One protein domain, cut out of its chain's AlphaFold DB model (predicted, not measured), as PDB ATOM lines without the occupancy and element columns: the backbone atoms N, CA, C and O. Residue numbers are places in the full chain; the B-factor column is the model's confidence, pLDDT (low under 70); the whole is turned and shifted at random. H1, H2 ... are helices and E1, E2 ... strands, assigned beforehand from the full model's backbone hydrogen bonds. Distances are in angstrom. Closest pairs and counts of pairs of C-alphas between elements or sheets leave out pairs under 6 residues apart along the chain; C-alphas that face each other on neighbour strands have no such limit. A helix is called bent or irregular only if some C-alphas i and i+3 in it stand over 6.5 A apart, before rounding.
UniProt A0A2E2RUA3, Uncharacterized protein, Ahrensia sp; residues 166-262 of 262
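This is residues 166 to 262 of the 262 residues of an uncharacterized protein of Ahrensia sp (UniProt A0A2E2RUA3). A two-stranded hairpin, E1 and E2, stands apart from a group of helices in which the two long ones, H1 and H3, run nearly parallel and the same way, while the short H2 packs on H1 at a steep tilt. The long link of residues 188 to 200 runs on the far side of the helices from the strands. The printed part has 97 residues with three named helices and then two named strands, in the order H1, H2, H3, E1, E2; the sheet is E1 - E2, antiparallel, and the class is mostly helix. The whole is compact, with a radius of gyration of the C-alphas of 13.6 A and spans of 39 by 30 by 19 A.

Strand E1 is residues 238 to 243, 15.3 A from first to last C-alpha, and strand E2 is residues 256 to 261, 16.1 A long; C-alpha 261 is at (196.302, 182.634, 238.577). Helix H1, residues 166 to 187, is the longest helix at 31.7 A and begins with C-alpha 166 at (162.965, 186.729, 244.806). Helix H2, residues 201 to 210, measures 14.7 A. Helix H3, residues 213 to 230, measures 24.6 A and ends with C-alpha 230 at (189.591, 168.630, 248.070). H3 is neither bent nor irregular, but only just: C-alphas 227 and 230 are 6.0 A apart.

E1 and E2 form an antiparallel hairpin, with 148 degrees between their directions. Across it, N 241 and O 258 are 2.9 A apart and N 260 and O 239 are 3.0 A apart, both within hydrogen-bond range. Both strands are apart from H1 and H2, and E2 is apart from H3. H1 and H2 form a helical hairpin: they touch, opposite ways at a steep tilt of 44 degrees, and their closest C-alphas, those of Ala 175 and His 204, are 4.9 A apart. H1 touches H3 with residues 181 to 185 alone, and H3 touches H1 with residues 223 to 227 alone. These two helices run the same way at a shallow tilt of 15 degrees; their closest C-alphas, those of Asn 185 and Leu 227, are 7.0 A apart. H2 and H3 are close but not clearly touching, with the C-alphas of Cys 208 and Leu 216 closest at 6.8 A. In H1, H2 and H3 every O i to N i+4 pair is within hydrogen-bond range.

The two C-alphas farthest apart, those of Ala 166 and Thr 235, are 40.4 A apart. The printed part has no cut and ends at residue 262, the chain's last residue. The links from H1 to H2, 13 residues, and from E1 to E2, 12 residues, are long; H3 to E1 is a short link and H2 to H3 a tight one. The mean pLDDT of the printed part is 78.1, and residues 232 to 262 are under 70.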
ATOM      1  N   ALA A 166     161.653 186.678 244.165       90.94
ATOM      2  CA  ALA A 166     162.965 186.729 244.806       90.94
ATOM      3  C   ALA A 166     163.620 185.340 244.874       90.94
ATOM      4  O   ALA A 166     164.788 185.196 244.512       90.94
ATOM      5  N   LYS A 167     162.861 184.297 245.246       92.38
ATOM      6  CA  LYS A 167     163.354 182.913 245.242       92.38
ATOM      7  C   LYS A 167     163.754 182.460 243.838       92.38
ATOM      8  O   LYS A 167     164.818 181.875 243.675       92.38
ATOM      9  N   GLN A 168     162.952 182.766 242.818       94.38
ATOM     10  CA  GLN A 168     163.290 182.451 241.427       94.38
ATOM     11  C   GLN A 168     164.601 183.119 240.994       94.38
ATOM     12  O   GLN A 168     165.457 182.457 240.409       94.38
ATOM     13  N   ALA A 169     164.791 184.403 241.311       92.62
ATOM     14  CA  ALA A 169     166.030 185.114 241.006       92.62
ATOM     15  C   ALA A 169     167.242 184.480 241.714       92.62
ATOM     16  O   ALA A 169     168.250 184.197 241.066       92.62
ATOM     17  N   ALA A 170     167.118 184.176 243.009       89.00
ATOM     18  CA  ALA A 170     168.167 183.507 243.777       89.00
ATOM     19  C   ALA A 170     168.492 182.108 243.220       89.00
ATOM     20  O   ALA A 170     169.661 181.749 243.086       89.00
ATOM     21  N   CYS A 171     167.478 181.334 242.827       95.50
ATOM     22  CA  CYS A 171     167.672 180.008 242.248       95.50
ATOM     23  C   CYS A 171     168.299 180.036 240.856       95.50
ATOM     24  O   CYS A 171     169.092 179.152 240.529       95.50
ATOM     25  N   ASN A 172     168.006 181.059 240.052       93.81
ATOM     26  CA  ASN A 172     168.706 181.281 238.790       93.81
ATOM     27  C   ASN A 172     170.195 181.555 239.032       93.81
ATOM     28  O   ASN A 172     171.040 180.955 238.371       93.81
ATOM     29  N   ALA A 173     170.523 182.409 240.005       88.62
ATOM     30  CA  ALA A 173     171.910 182.697 240.358       88.62
ATOM     31  C   ALA A 173     172.648 181.453 240.878       88.62
ATOM     32  O   ALA A 173     173.746 181.152 240.407       88.62
ATOM     33  N   TYR A 174     172.019 180.684 241.773       91.69
ATOM     34  CA  TYR A 174     172.549 179.405 242.249       91.69
ATOM     35  C   TYR A 174     172.843 178.444 241.089       91.69
ATOM     36  O   TYR A 174     173.936 177.884 241.013       91.69
ATOM     37  N   ALA A 175     171.899 178.284 240.155       95.94
ATOM     38  CA  ALA A 175     172.082 177.404 239.008       95.94
ATOM     39  C   ALA A 175     173.294 177.817 238.159       95.94
ATOM     40  O   ALA A 175     174.093 176.958 237.795       95.94
ATOM     41  N   GLN A 176     173.483 179.116 237.902       92.38
ATOM     42  CA  GLN A 176     174.655 179.610 237.166       92.38
ATOM     43  C   GLN A 176     175.963 179.391 237.935       92.38
ATOM     44  O   GLN A 176     176.939 178.903 237.361       92.38
ATOM     45  N   ALA A 177     175.982 179.675 239.240       87.81
ATOM     46  CA  ALA A 177     177.143 179.411 240.088       87.81
ATOM     47  C   ALA A 177     177.523 177.921 240.076       87.81
ATOM     48  O   ALA A 177     178.704 177.575 239.991       87.81
ATOM     49  N   ALA A 178     176.527 177.029 240.070       93.56
ATOM     50  CA  ALA A 178     176.753 175.594 240.014       93.56
ATOM     51  C   ALA A 178     177.433 175.146 238.705       93.56
ATOM     52  O   ALA A 178     178.301 174.265 238.739       93.56
ATOM     53  N   LEU A 179     177.098 175.776 237.571       94.19
ATOM     54  CA  LEU A 179     177.763 175.528 236.287       94.19
ATOM     55  C   LEU A 179     179.211 176.018 236.291       94.19
ATOM     56  O   LEU A 179     180.096 175.263 235.894       94.19
ATOM     57  N   VAL A 180     179.459 177.242 236.771       90.69
ATOM     58  CA  VAL A 180     180.811 177.830 236.848       90.69
ATOM     59  C   VAL A 180     181.731 176.965 237.707       90.69
ATOM     60  O   VAL A 180     182.841 176.627 237.311       90.69
ATOM     61  N   GLN A 181     181.245 176.524 238.863       90.19
ATOM     62  CA  GLN A 181     181.987 175.626 239.743       90.19
ATOM     63  C   GLN A 181     182.225 174.243 239.118       90.19
ATOM     64  O   GLN A 181     183.260 173.622 239.364       90.19
ATOM     65  N   ASN A 182     181.294 173.741 238.300       95.69
ATOM     66  CA  ASN A 182     181.519 172.503 237.558       95.69
ATOM     67  C   ASN A 182     182.558 172.677 236.439       95.69
ATOM     68  O   ASN A 182     183.366 171.779 236.201       95.69
ATOM     69  N   ASP A 183     182.567 173.827 235.769       90.69
ATOM     70  CA  ASP A 183     183.613 174.160 234.807       90.69
ATOM     71  C   ASP A 183     184.991 174.231 235.483       90.69
ATOM     72  O   ASP A 183     185.952 173.637 234.994       90.69
ATOM     73  N   GLU A 184     185.076 174.825 236.677       88.06
ATOM     74  CA  GLU A 184     186.302 174.809 237.477       88.06
ATOM     75  C   GLU A 184     186.720 173.378 237.859       88.06
ATOM     76  O   GLU A 184     187.893 173.021 237.704       88.06
ATOM     77  N   ASN A 185     185.778 172.538 238.303       91.81
ATOM     78  CA  ASN A 185     186.016 171.120 238.590       91.81
ATOM     79  C   ASN A 185     186.636 170.387 237.384       91.81
ATOM     80  O   ASN A 185     187.628 169.664 237.533       91.81
ATOM     81  N   LYS A 186     186.101 170.616 236.177       91.38
ATOM     82  CA  LYS A 186     186.618 170.034 234.926       91.38
ATOM     83  C   LYS A 186     187.986 170.603 234.552       91.38
ATOM     84  O   LYS A 186     188.911 169.836 234.281       91.38
ATOM     85  N   THR A 187     188.139 171.924 234.598       88.62
ATOM     86  CA  THR A 187     189.371 172.643 234.240       88.62
ATOM     87  C   THR A 187     190.539 172.245 235.138       88.62
ATOM     88  O   THR A 187     191.637 171.951 234.661       88.62
ATOM     89  N   ARG A 188     190.302 172.163 236.451       86.44
ATOM     90  CA  ARG A 188     191.304 171.748 237.443       86.44
ATOM     91  C   ARG A 188     191.446 170.230 237.549       86.44
ATOM     92  O   ARG A 188     192.318 169.764 238.278       86.44
ATOM     93  N   LYS A 189     190.639 169.472 236.796       91.69
ATOM     94  CA  LYS A 189     190.618 168.004 236.776       91.69
ATOM     95  C   LYS A 189     190.444 167.416 238.183       91.69
ATOM     96  O   LYS A 189     191.118 166.450 238.530       91.69
ATOM     97  N   CYS A 190     189.555 168.003 238.991       90.25
ATOM     98  CA  CYS A 190     189.322 167.558 240.370       90.25
ATOM     99  C   CYS A 190     188.619 166.189 240.427       90.25
ATOM    100  O   CYS A 190     188.745 165.475 241.415       90.25
ATOM    101  N   GLY A 191     187.889 165.821 239.367       93.75
ATOM    102  CA  GLY A 191     187.247 164.510 239.232       93.75
ATOM    103  C   GLY A 191     185.914 164.375 239.970       93.75
ATOM    104  O   GLY A 191     185.417 163.260 240.118       93.75
ATOM    105  N   PHE A 192     185.315 165.476 240.431       95.00
ATOM    106  CA  PHE A 192     184.009 165.415 241.078       95.00
ATOM    107  C   PHE A 192     182.897 165.125 240.058       95.00
ATOM    108  O   PHE A 192     182.942 165.611 238.926       95.00
ATOM    109  N   GLY A 193     181.892 164.343 240.459       94.75
ATOM    110  CA  GLY A 193     180.803 163.887 239.588       94.75
ATOM    111  C   GLY A 193     179.461 163.749 240.313       94.75
ATOM    112  O   GLY A 193     179.335 164.084 241.491       94.75
ATOM    113  N   GLY A 194     178.447 163.249 239.606       95.94
ATOM    114  CA  GLY A 194     177.073 163.130 240.110       95.94
ATOM    115  C   GLY A 194     176.225 164.386 239.874       95.94
ATOM    116  O   GLY A 194     176.688 165.351 239.270       95.94
ATOM    117  N   SER A 195     174.974 164.374 240.353       95.19
ATOM    118  CA  SER A 195     173.983 165.447 240.127       95.19
ATOM    119  C   SER A 195     174.486 166.827 240.556       95.19
ATOM    120  O   SER A 195     174.295 167.808 239.835       95.19
ATOM    121  N   ARG A 196     175.220 166.876 241.675       95.25
ATOM    122  CA  ARG A 196     175.920 168.066 242.169       95.25
ATOM    123  C   ARG A 196     176.854 168.649 241.106       95.25
ATOM    124  O   ARG A 196     176.772 169.829 240.800       95.25
ATOM    125  N   TRP A 197     177.705 167.849 240.478       96.38
ATOM    126  CA  TRP A 197     178.685 168.326 239.491       96.38
ATOM    127  C   TRP A 197     178.188 168.163 238.047       96.38
ATOM    128  O   TRP A 197     178.956 167.886 237.126       96.38
ATOM    129  N   SER A 198     176.881 168.328 237.830       96.06
ATOM    130  CA  SER A 198     176.272 168.323 236.497       96.06
ATOM    131  C   SER A 198     176.381 169.694 235.813       96.06
ATOM    132  O   SER A 198     176.609 170.718 236.460       96.06
ATOM    133  N   ASN A 199     176.250 169.724 234.485       95.81
ATOM    134  CA  ASN A 199     176.151 170.948 233.678       95.81
ATOM    135  C   ASN A 199     174.692 171.311 233.331       95.81
ATOM    136  O   ASN A 199     174.461 172.076 232.397       95.81
ATOM    137  N   ASP A 200     173.722 170.752 234.054       97.56
ATOM    138  CA  ASP A 200     172.300 170.991 233.829       97.56
ATOM    139  C   ASP A 200     171.802 172.123 234.737       97.56
ATOM    140  O   ASP A 200     171.510 171.933 235.919       97.56
ATOM    141  N   ALA A 201     171.708 173.323 234.165       95.50
ATOM    142  CA  ALA A 201     171.220 174.510 234.864       95.50
ATOM    143  C   ALA A 201     169.778 174.338 235.364       95.50
ATOM    144  O   ALA A 201     169.430 174.814 236.444       95.50
ATOM    145  N   ASN A 202     168.938 173.652 234.585       97.62
ATOM    146  CA  ASN A 202     167.540 173.453 234.930       97.62
ATOM    147  C   ASN A 202     167.414 172.491 236.116       97.62
ATOM    148  O   ASN A 202     166.652 172.776 237.036       97.62
ATOM    149  N   ALA A 203     168.202 171.414 236.164       97.62
ATOM    150  CA  ALA A 203     168.229 170.523 237.325       97.62
ATOM    151  C   ALA A 203     168.615 171.266 238.618       97.62
ATOM    152  O   ALA A 203     167.948 171.101 239.643       97.62
ATOM    153  N   HIS A 204     169.632 172.137 238.563       96.88
ATOM    154  CA  HIS A 204     170.033 172.970 239.708       96.88
ATOM    155  C   HIS A 204     168.934 173.952 240.125       96.88
ATOM    156  O   HIS A 204     168.640 174.083 241.314       96.88
ATOM    157  N   PHE A 205     168.293 174.607 239.155       97.38
ATOM    158  CA  PHE A 205     167.188 175.528 239.411       97.38
ATOM    159  C   PHE A 205     165.992 174.825 240.068       97.38
ATOM    160  O   PHE A 205     165.497 175.285 241.097       97.38
ATOM    161  N   GLN A 206     165.542 173.694 239.512       97.75
ATOM    162  CA  GLN A 206     164.393 172.946 240.035       97.75
ATOM    163  C   GLN A 206     164.658 172.426 241.447       97.75
ATOM    164  O   GLN A 206     163.797 172.545 242.321       97.75
ATOM    165  N   TRP A 207     165.867 171.915 241.697       97.19
ATOM    166  CA  TRP A 207     166.274 171.526 243.042       97.19
ATOM    167  C   TRP A 207     166.215 172.717 244.010       97.19
ATOM    168  O   TRP A 207     165.613 172.606 245.077       97.19
ATOM    169  N   CYS A 208     166.744 173.881 243.617       97.56
ATOM    170  CA  CYS A 208     166.721 175.080 244.455       97.56
ATOM    171  C   CYS A 208     165.302 175.564 244.781       97.56
ATOM    172  O   CYS A 208     165.013 175.943 245.919       97.56
ATOM    173  N   MET A 209     164.382 175.511 243.815       96.25
ATOM    174  CA  MET A 209     162.993 175.926 244.037       96.25
ATOM    175  C   MET A 209     162.301 175.089 245.123       96.25
ATOM    176  O   MET A 209     161.490 175.634 245.882       96.25
ATOM    177  N   GLY A 210     162.659 173.807 245.251       94.81
ATOM    178  CA  GLY A 210     162.182 172.911 246.310       94.81
ATOM    179  C   GLY A 210     163.011 172.932 247.601       94.81
ATOM    180  O   GLY A 210     162.529 172.483 248.639       94.81
ATOM    181  N   ALA A 211     164.236 173.457 247.565       94.62
ATOM    182  CA  ALA A 211     165.130 173.490 248.715       94.62
ATOM    183  C   ALA A 211     164.715 174.553 249.751       94.62
ATOM    184  O   ALA A 211     164.122 175.591 249.425       94.62
ATOM    185  N   THR A 212     165.050 174.283 251.015       91.50
ATOM    186  CA  THR A 212     165.008 175.269 252.102       91.50
ATOM    187  C   THR A 212     166.264 176.138 252.069       91.50
ATOM    188  O   THR A 212     167.300 175.709 251.560       91.50
ATOM    189  N   ASP A 213     166.214 177.324 252.675       85.50
ATOM    190  CA  ASP A 213     167.384 178.212 252.758       85.50
ATOM    191  C   ASP A 213     168.578 177.534 253.449       85.50
ATOM    192  O   ASP A 213     169.722 177.689 253.029       85.50
ATOM    193  N   ALA A 214     168.309 176.703 254.463       87.75
ATOM    194  CA  ALA A 214     169.331 175.907 255.137       87.75
ATOM    195  C   ALA A 214     169.975 174.865 254.205       87.75
ATOM    196  O   ALA A 214     171.193 174.696 254.224       87.75
ATOM    197  N   ALA A 215     169.180 174.187 253.369       92.12
ATOM    198  CA  ALA A 215     169.693 173.225 252.394       92.12
ATOM    199  C   ALA A 215     170.500 173.913 251.283       92.12
ATOM    200  O   ALA A 215     171.553 173.409 250.898       92.12
ATOM    201  N   LEU A 216     170.046 175.080 250.811       89.69
ATOM    202  CA  LEU A 216     170.778 175.897 249.838       89.69
ATOM    203  C   LEU A 216     172.134 176.328 250.382       89.69
ATOM    204  O   LEU A 216     173.151 176.152 249.712       89.69
ATOM    205  N   LYS A 217     172.155 176.827 251.622       86.06
ATOM    206  CA  LYS A 217     173.394 177.200 252.296       86.06
ATOM    207  C   LYS A 217     174.342 176.017 252.458       86.06
ATOM    208  O   LYS A 217     175.512 176.130 252.105       86.06
ATOM    209  N   ALA A 218     173.844 174.885 252.947       89.00
ATOM    210  CA  ALA A 218     174.662 173.691 253.118       89.00
ATOM    211  C   ALA A 218     175.252 173.203 251.785       89.00
ATOM    212  O   ALA A 218     176.426 172.844 251.727       89.00
ATOM    213  N   GLU A 219     174.471 173.218 250.702       93.50
ATOM    214  CA  GLU A 219     174.947 172.813 249.379       93.50
ATOM    215  C   GLU A 219     176.019 173.770 248.837       93.50
ATOM    216  O   GLU A 219     177.053 173.307 248.352       93.50
ATOM    217  N   ALA A 220     175.823 175.085 248.970       85.38
ATOM    218  CA  ALA A 220     176.830 176.078 248.597       85.38
ATOM    219  C   ALA A 220     178.139 175.878 249.386       85.38
ATOM    220  O   ALA A 220     179.210 175.756 248.785       85.38
ATOM    221  N   ASP A 221     178.046 175.724 250.711       86.12
ATOM    222  CA  ASP A 221     179.194 175.501 251.597       86.12
ATOM    223  C   ASP A 221     179.957 174.211 251.221       86.12
ATOM    224  O   ASP A 221     181.189 174.220 251.130       86.12
ATOM    225  N   ILE A 222     179.246 173.115 250.925       89.88
ATOM    226  CA  ILE A 222     179.846 171.837 250.498       89.88
ATOM    227  C   ILE A 222     180.600 171.988 249.172       89.88
ATOM    228  O   ILE A 222     181.720 171.489 249.033       89.88
ATOM    229  N   ARG A 223     180.002 172.656 248.182       91.25
ATOM    230  CA  ARG A 223     180.615 172.840 246.855       91.25
ATOM    231  C   ARG A 223     181.845 173.742 246.926       91.25
ATOM    232  O   ARG A 223     182.879 173.406 246.342       91.25
ATOM    233  N   ASN A 224     181.752 174.830 247.690       87.12
ATOM    234  CA  ASN A 224     182.862 175.740 247.953       87.12
ATOM    235  C   ASN A 224     184.023 175.009 248.648       87.12
ATOM    236  O   ASN A 224     185.168 175.097 248.198       87.12
ATOM    237  N   ALA A 225     183.738 174.226 249.695       85.81
ATOM    238  CA  ALA A 225     184.750 173.439 250.399       85.81
ATOM    239  C   ALA A 225     185.401 172.379 249.494       85.81
ATOM    240  O   ALA A 225     186.620 172.221 249.508       85.81
ATOM    241  N   ALA A 226     184.626 171.700 248.641       88.00
ATOM    242  CA  ALA A 226     185.167 170.715 247.707       88.00
ATOM    243  C   ALA A 226     186.185 171.330 246.726       88.00
ATOM    244  O   ALA A 226     187.254 170.757 246.511       88.00
ATOM    245  N   LEU A 227     185.896 172.508 246.162       86.81
ATOM    246  CA  LEU A 227     186.824 173.197 245.252       86.81
ATOM    247  C   LEU A 227     188.042 173.792 245.963       86.81
ATOM    248  O   LEU A 227     189.124 173.849 245.367       86.81
ATOM    249  N   ARG A 228     187.878 174.250 247.206       85.12
ATOM    250  CA  ARG A 228     188.958 174.841 248.002       85.12
ATOM    251  C   ARG A 228     189.918 173.782 248.546       85.12
ATOM    252  O   ARG A 228     191.125 173.907 248.360       85.12
ATOM    253  N   ASP A 229     189.379 172.753 249.195       81.56
ATOM    254  CA  ASP A 229     190.151 171.853 250.060       81.56
ATOM    255  C   ASP A 229     190.480 170.527 249.369       81.56
ATOM    256  O   ASP A 229     191.603 170.022 249.453       81.56
ATOM    257  N   SER A 230     189.494 169.965 248.667       80.50
ATOM    258  CA  SER A 230     189.591 168.630 248.070       80.50
ATOM    259  C   SER A 230     190.141 168.668 246.648       80.50
ATOM    260  O   SER A 230     190.817 167.736 246.217       80.50
ATOM    261  N   CYS A 231     189.911 169.762 245.922       82.56
ATOM    262  CA  CYS A 231     190.603 170.024 244.674       82.56
ATOM    263  C   CYS A 231     191.889 170.791 244.973       82.56
ATOM    264  O   CYS A 231     191.884 172.013 245.063       82.56
ATOM    265  N   LYS A 232     193.021 170.103 245.146       68.50
ATOM    266  CA  LYS A 232     194.303 170.796 245.347       68.50
ATOM    267  C   LYS A 232     194.807 171.353 244.011       68.50
ATOM    268  O   LYS A 232     194.888 170.599 243.040       68.50
ATOM    269  N   PRO A 233     195.140 172.654 243.903       57.56
ATOM    270  CA  PRO A 233     195.787 173.167 242.702       57.56
ATOM    271  C   PRO A 233     197.158 172.495 242.533       57.56
ATOM    272  O   PRO A 233     197.889 172.311 243.507       57.56
ATOM    273  N   LYS A 234     197.534 172.158 241.292       54.09
ATOM    274  CA  LYS A 234     198.948 171.920 240.973       54.09
ATOM    275  C   LYS A 234     199.671 173.236 241.254       54.09
ATOM    276  O   LYS A 234     199.310 174.241 240.655       54.09
ATOM    277  N   THR A 235     200.580 173.223 242.227       51.00
ATOM    278  CA  THR A 235     201.367 174.355 242.749       51.00
ATOM    279  C   THR A 235     201.511 175.526 241.769       51.00
ATOM    280  O   THR A 235     202.387 175.520 240.910       51.00
ATOM    281  N   ALA A 236     200.662 176.538 241.927       50.41
ATOM    282  CA  ALA A 236     200.844 177.874 241.380       50.41
ATOM    283  C   ALA A 236     200.309 178.846 242.436       50.41
ATOM    284  O   ALA A 236     199.181 178.690 242.910       50.41
ATOM    285  N   SER A 237     201.140 179.792 242.868       52.03
ATOM    286  CA  SER A 237     200.766 180.815 243.844       52.03
ATOM    287  C   SER A 237     199.599 181.641 243.295       52.03
ATOM    288  O   SER A 237     199.777 182.416 242.357       52.03
ATOM    289  N   ARG A 238     198.398 181.445 243.851       56.78
ATOM    290  CA  ARG A 238     197.189 182.199 243.494       56.78
ATOM    291  C   ARG A 238     197.115 183.483 244.308       56.78
ATOM    292  O   ARG A 238     197.266 183.446 245.528       56.78
ATOM    293  N   HIS A 239     196.829 184.596 243.640       51.03
ATOM    294  CA  HIS A 239     196.405 185.821 244.306       51.03
ATOM    295  C   HIS A 239     194.881 185.773 244.446       51.03
ATOM    296  O   HIS A 239     194.156 185.678 243.452       51.03
ATOM    297  N   CYS A 240     194.405 185.769 245.687       52.94
ATOM    298  CA  CYS A 240     192.983 185.738 246.011       52.94
ATOM    299  C   CYS A 240     192.571 187.090 246.585       52.94
ATOM    300  O   CYS A 240     193.218 187.581 247.510       52.94
ATOM    301  N   TRP A 241     191.484 187.664 246.077       51.47
ATOM    302  CA  TRP A 241     190.847 188.830 246.678       51.47
ATOM    303  C   TRP A 241     189.376 188.544 246.971       51.47
ATOM    304  O   TRP A 241     188.722 187.729 246.318       51.47
ATOM    305  N   SER A 242     188.862 189.205 248.002       44.03
ATOM    306  CA  SER A 242     187.441 189.207 248.327       44.03
ATOM    307  C   SER A 242     186.748 190.299 247.516       44.03
ATOM    308  O   SER A 242     187.058 191.478 247.692       44.03
ATOM    309  N   GLU A 243     185.814 189.926 246.646       50.53
ATOM    310  CA  GLU A 243     184.899 190.877 246.007       50.53
ATOM    311  C   GLU A 243     183.551 190.846 246.728       50.53
ATOM    312  O   GLU A 243     182.963 189.788 246.944       50.53
ATOM    313  N   THR A 244     183.047 192.019 247.111       42.62
ATOM    314  CA  THR A 244     181.698 192.161 247.669       42.62
ATOM    315  C   THR A 244     180.622 192.055 246.581       42.62
ATOM    316  O   THR A 244     180.785 192.551 245.467       42.62
ATOM    317  N   HIS A 245     179.500 191.436 246.961       51.22
ATOM    318  CA  HIS A 245     178.452 190.731 246.194       51.22
ATOM    319  C   HIS A 245     177.738 191.427 245.020       51.22
ATOM    320  O   HIS A 245     176.801 190.863 244.462       51.22
ATOM    321  N   ALA A 246     178.154 192.615 244.585       35.69
ATOM    322  CA  ALA A 246     177.445 193.352 243.537       35.69
ATOM    323  C   ALA A 246     177.640 192.774 242.118       35.69
ATOM    324  O   ALA A 246     176.847 193.072 241.231       35.69
ATOM    325  N   ARG A 247     178.681 191.957 241.878       37.84
ATOM    326  CA  ARG A 247     179.056 191.517 240.516       37.84
ATOM    327  C   ARG A 247     178.586 190.119 240.106       37.84
ATOM    328  O   ARG A 247     178.633 189.822 238.919       37.84
ATOM    329  N   VAL A 248     178.127 189.274 241.038       45.06
ATOM    330  CA  VAL A 248     177.870 187.840 240.758       45.06
ATOM    331  C   VAL A 248     176.419 187.405 241.015       45.06
ATOM    332  O   VAL A 248     176.088 186.238 240.851       45.06
ATOM    333  N   GLY A 249     175.524 188.324 241.394       40.75
ATOM    334  CA  GLY A 249     174.099 188.007 241.577       40.75
ATOM    335  C   GLY A 249     173.800 186.989 242.689       40.75
ATOM    336  O   GLY A 249     172.722 186.404 242.694       40.75
ATOM    337  N   LEU A 250     174.736 186.762 243.613       45.28
ATOM    338  CA  LEU A 250     174.595 185.832 244.736       45.28
ATOM    339  C   LEU A 250     173.803 186.459 245.900       45.28
ATOM    340  O   LEU A 250     173.762 187.688 246.017       45.28
ATOM    341  N   PRO A 251     173.162 185.642 246.760       46.38
ATOM    342  CA  PRO A 251     172.410 186.140 247.909       46.38
ATOM    343  C   PRO A 251     173.287 186.963 248.881       46.38
ATOM    344  O   PRO A 251     174.507 186.800 248.912       46.38
ATOM    345  N   PRO A 252     172.689 187.841 249.715       46.38
ATOM    346  CA  PRO A 252     173.402 188.935 250.398       46.38
ATOM    347  C   PRO A 252     174.482 188.532 251.418       46.38
ATOM    348  O   PRO A 252     175.198 189.404 251.907       46.38
ATOM    349  N   TRP A 253     174.584 187.252 251.783       49.00
ATOM    350  CA  TRP A 253     175.343 186.777 252.944       49.00
ATOM    351  C   TRP A 253     176.613 185.969 252.617       49.00
ATOM    352  O   TRP A 253     177.193 185.378 253.525       49.00
ATOM    353  N   GLU A 254     177.091 185.944 251.368       45.59
ATOM    354  CA  GLU A 254     178.146 185.001 250.958       45.59
ATOM    355  C   GLU A 254     179.389 185.664 250.339       45.59
ATOM    356  O   GLU A 254     179.450 185.848 249.125       45.59
ATOM    357  N   VAL A 255     180.413 185.973 251.157       49.91
ATOM    358  CA  VAL A 255     181.713 186.489 250.668       49.91
ATOM    359  C   VAL A 255     182.376 185.443 249.782       49.91
ATOM    360  O   VAL A 255     182.925 184.458 250.272       49.91
ATOM    361  N   VAL A 256     182.366 185.676 248.470       48.56
ATOM    362  CA  VAL A 256     183.085 184.826 247.521       48.56
ATOM    363  C   VAL A 256     184.547 185.257 247.479       48.56
ATOM    364  O   VAL A 256     184.877 186.383 247.099       48.56
ATOM    365  N   GLN A 257     185.446 184.346 247.848       46.88
ATOM    366  CA  GLN A 257     186.861 184.496 247.523       46.88
ATOM    367  C   GLN A 257     187.076 184.166 246.048       46.88
ATOM    368  O   GLN A 257     186.900 183.023 245.627       46.88
ATOM    369  N   ILE A 258     187.492 185.167 245.275       52.00
ATOM    370  CA  ILE A 258     187.875 184.992 243.877       52.00
ATOM    371  C   ILE A 258     189.396 184.896 243.829       52.00
ATOM    372  O   ILE A 258     190.111 185.799 244.261       52.00
ATOM    373  N   CYS A 259     189.901 183.790 243.293       49.66
ATOM    374  CA  CYS A 259     191.329 183.571 243.113       49.66
ATOM    375  C   CYS A 259     191.668 183.533 241.626       49.66
ATOM    376  O   CYS A 259     191.151 182.679 240.901       49.66
ATOM    377  N   LYS A 260     192.572 184.408 241.176       48.78
ATOM    378  CA  LYS A 260     193.159 184.320 239.833       48.78
ATOM    379  C   LYS A 260     194.568 183.738 239.898       48.78
ATOM    380  O   LYS A 260     195.308 183.940 240.862       48.78
ATOM    381  N   ASN A 261     194.914 182.985 238.858       47.34
ATOM    382  CA  ASN A 261     196.302 182.634 238.577       47.34
ATOM    383  C   ASN A 261     196.975 183.862 237.949       47.34
ATOM    384  O   ASN A 261     196.323 184.545 237.154       47.34
ATOM    385  N   ASN A 262     198.239 184.118 238.292       52.16
ATOM    386  CA  ASN A 262     199.097 184.937 237.433       52.16
ATOM    387  C   ASN A 262     199.360 184.205 236.114       52.16
ATOM    388  O   ASN A 262     199.474 182.956 236.163       52.16
TER     389      ASN A 262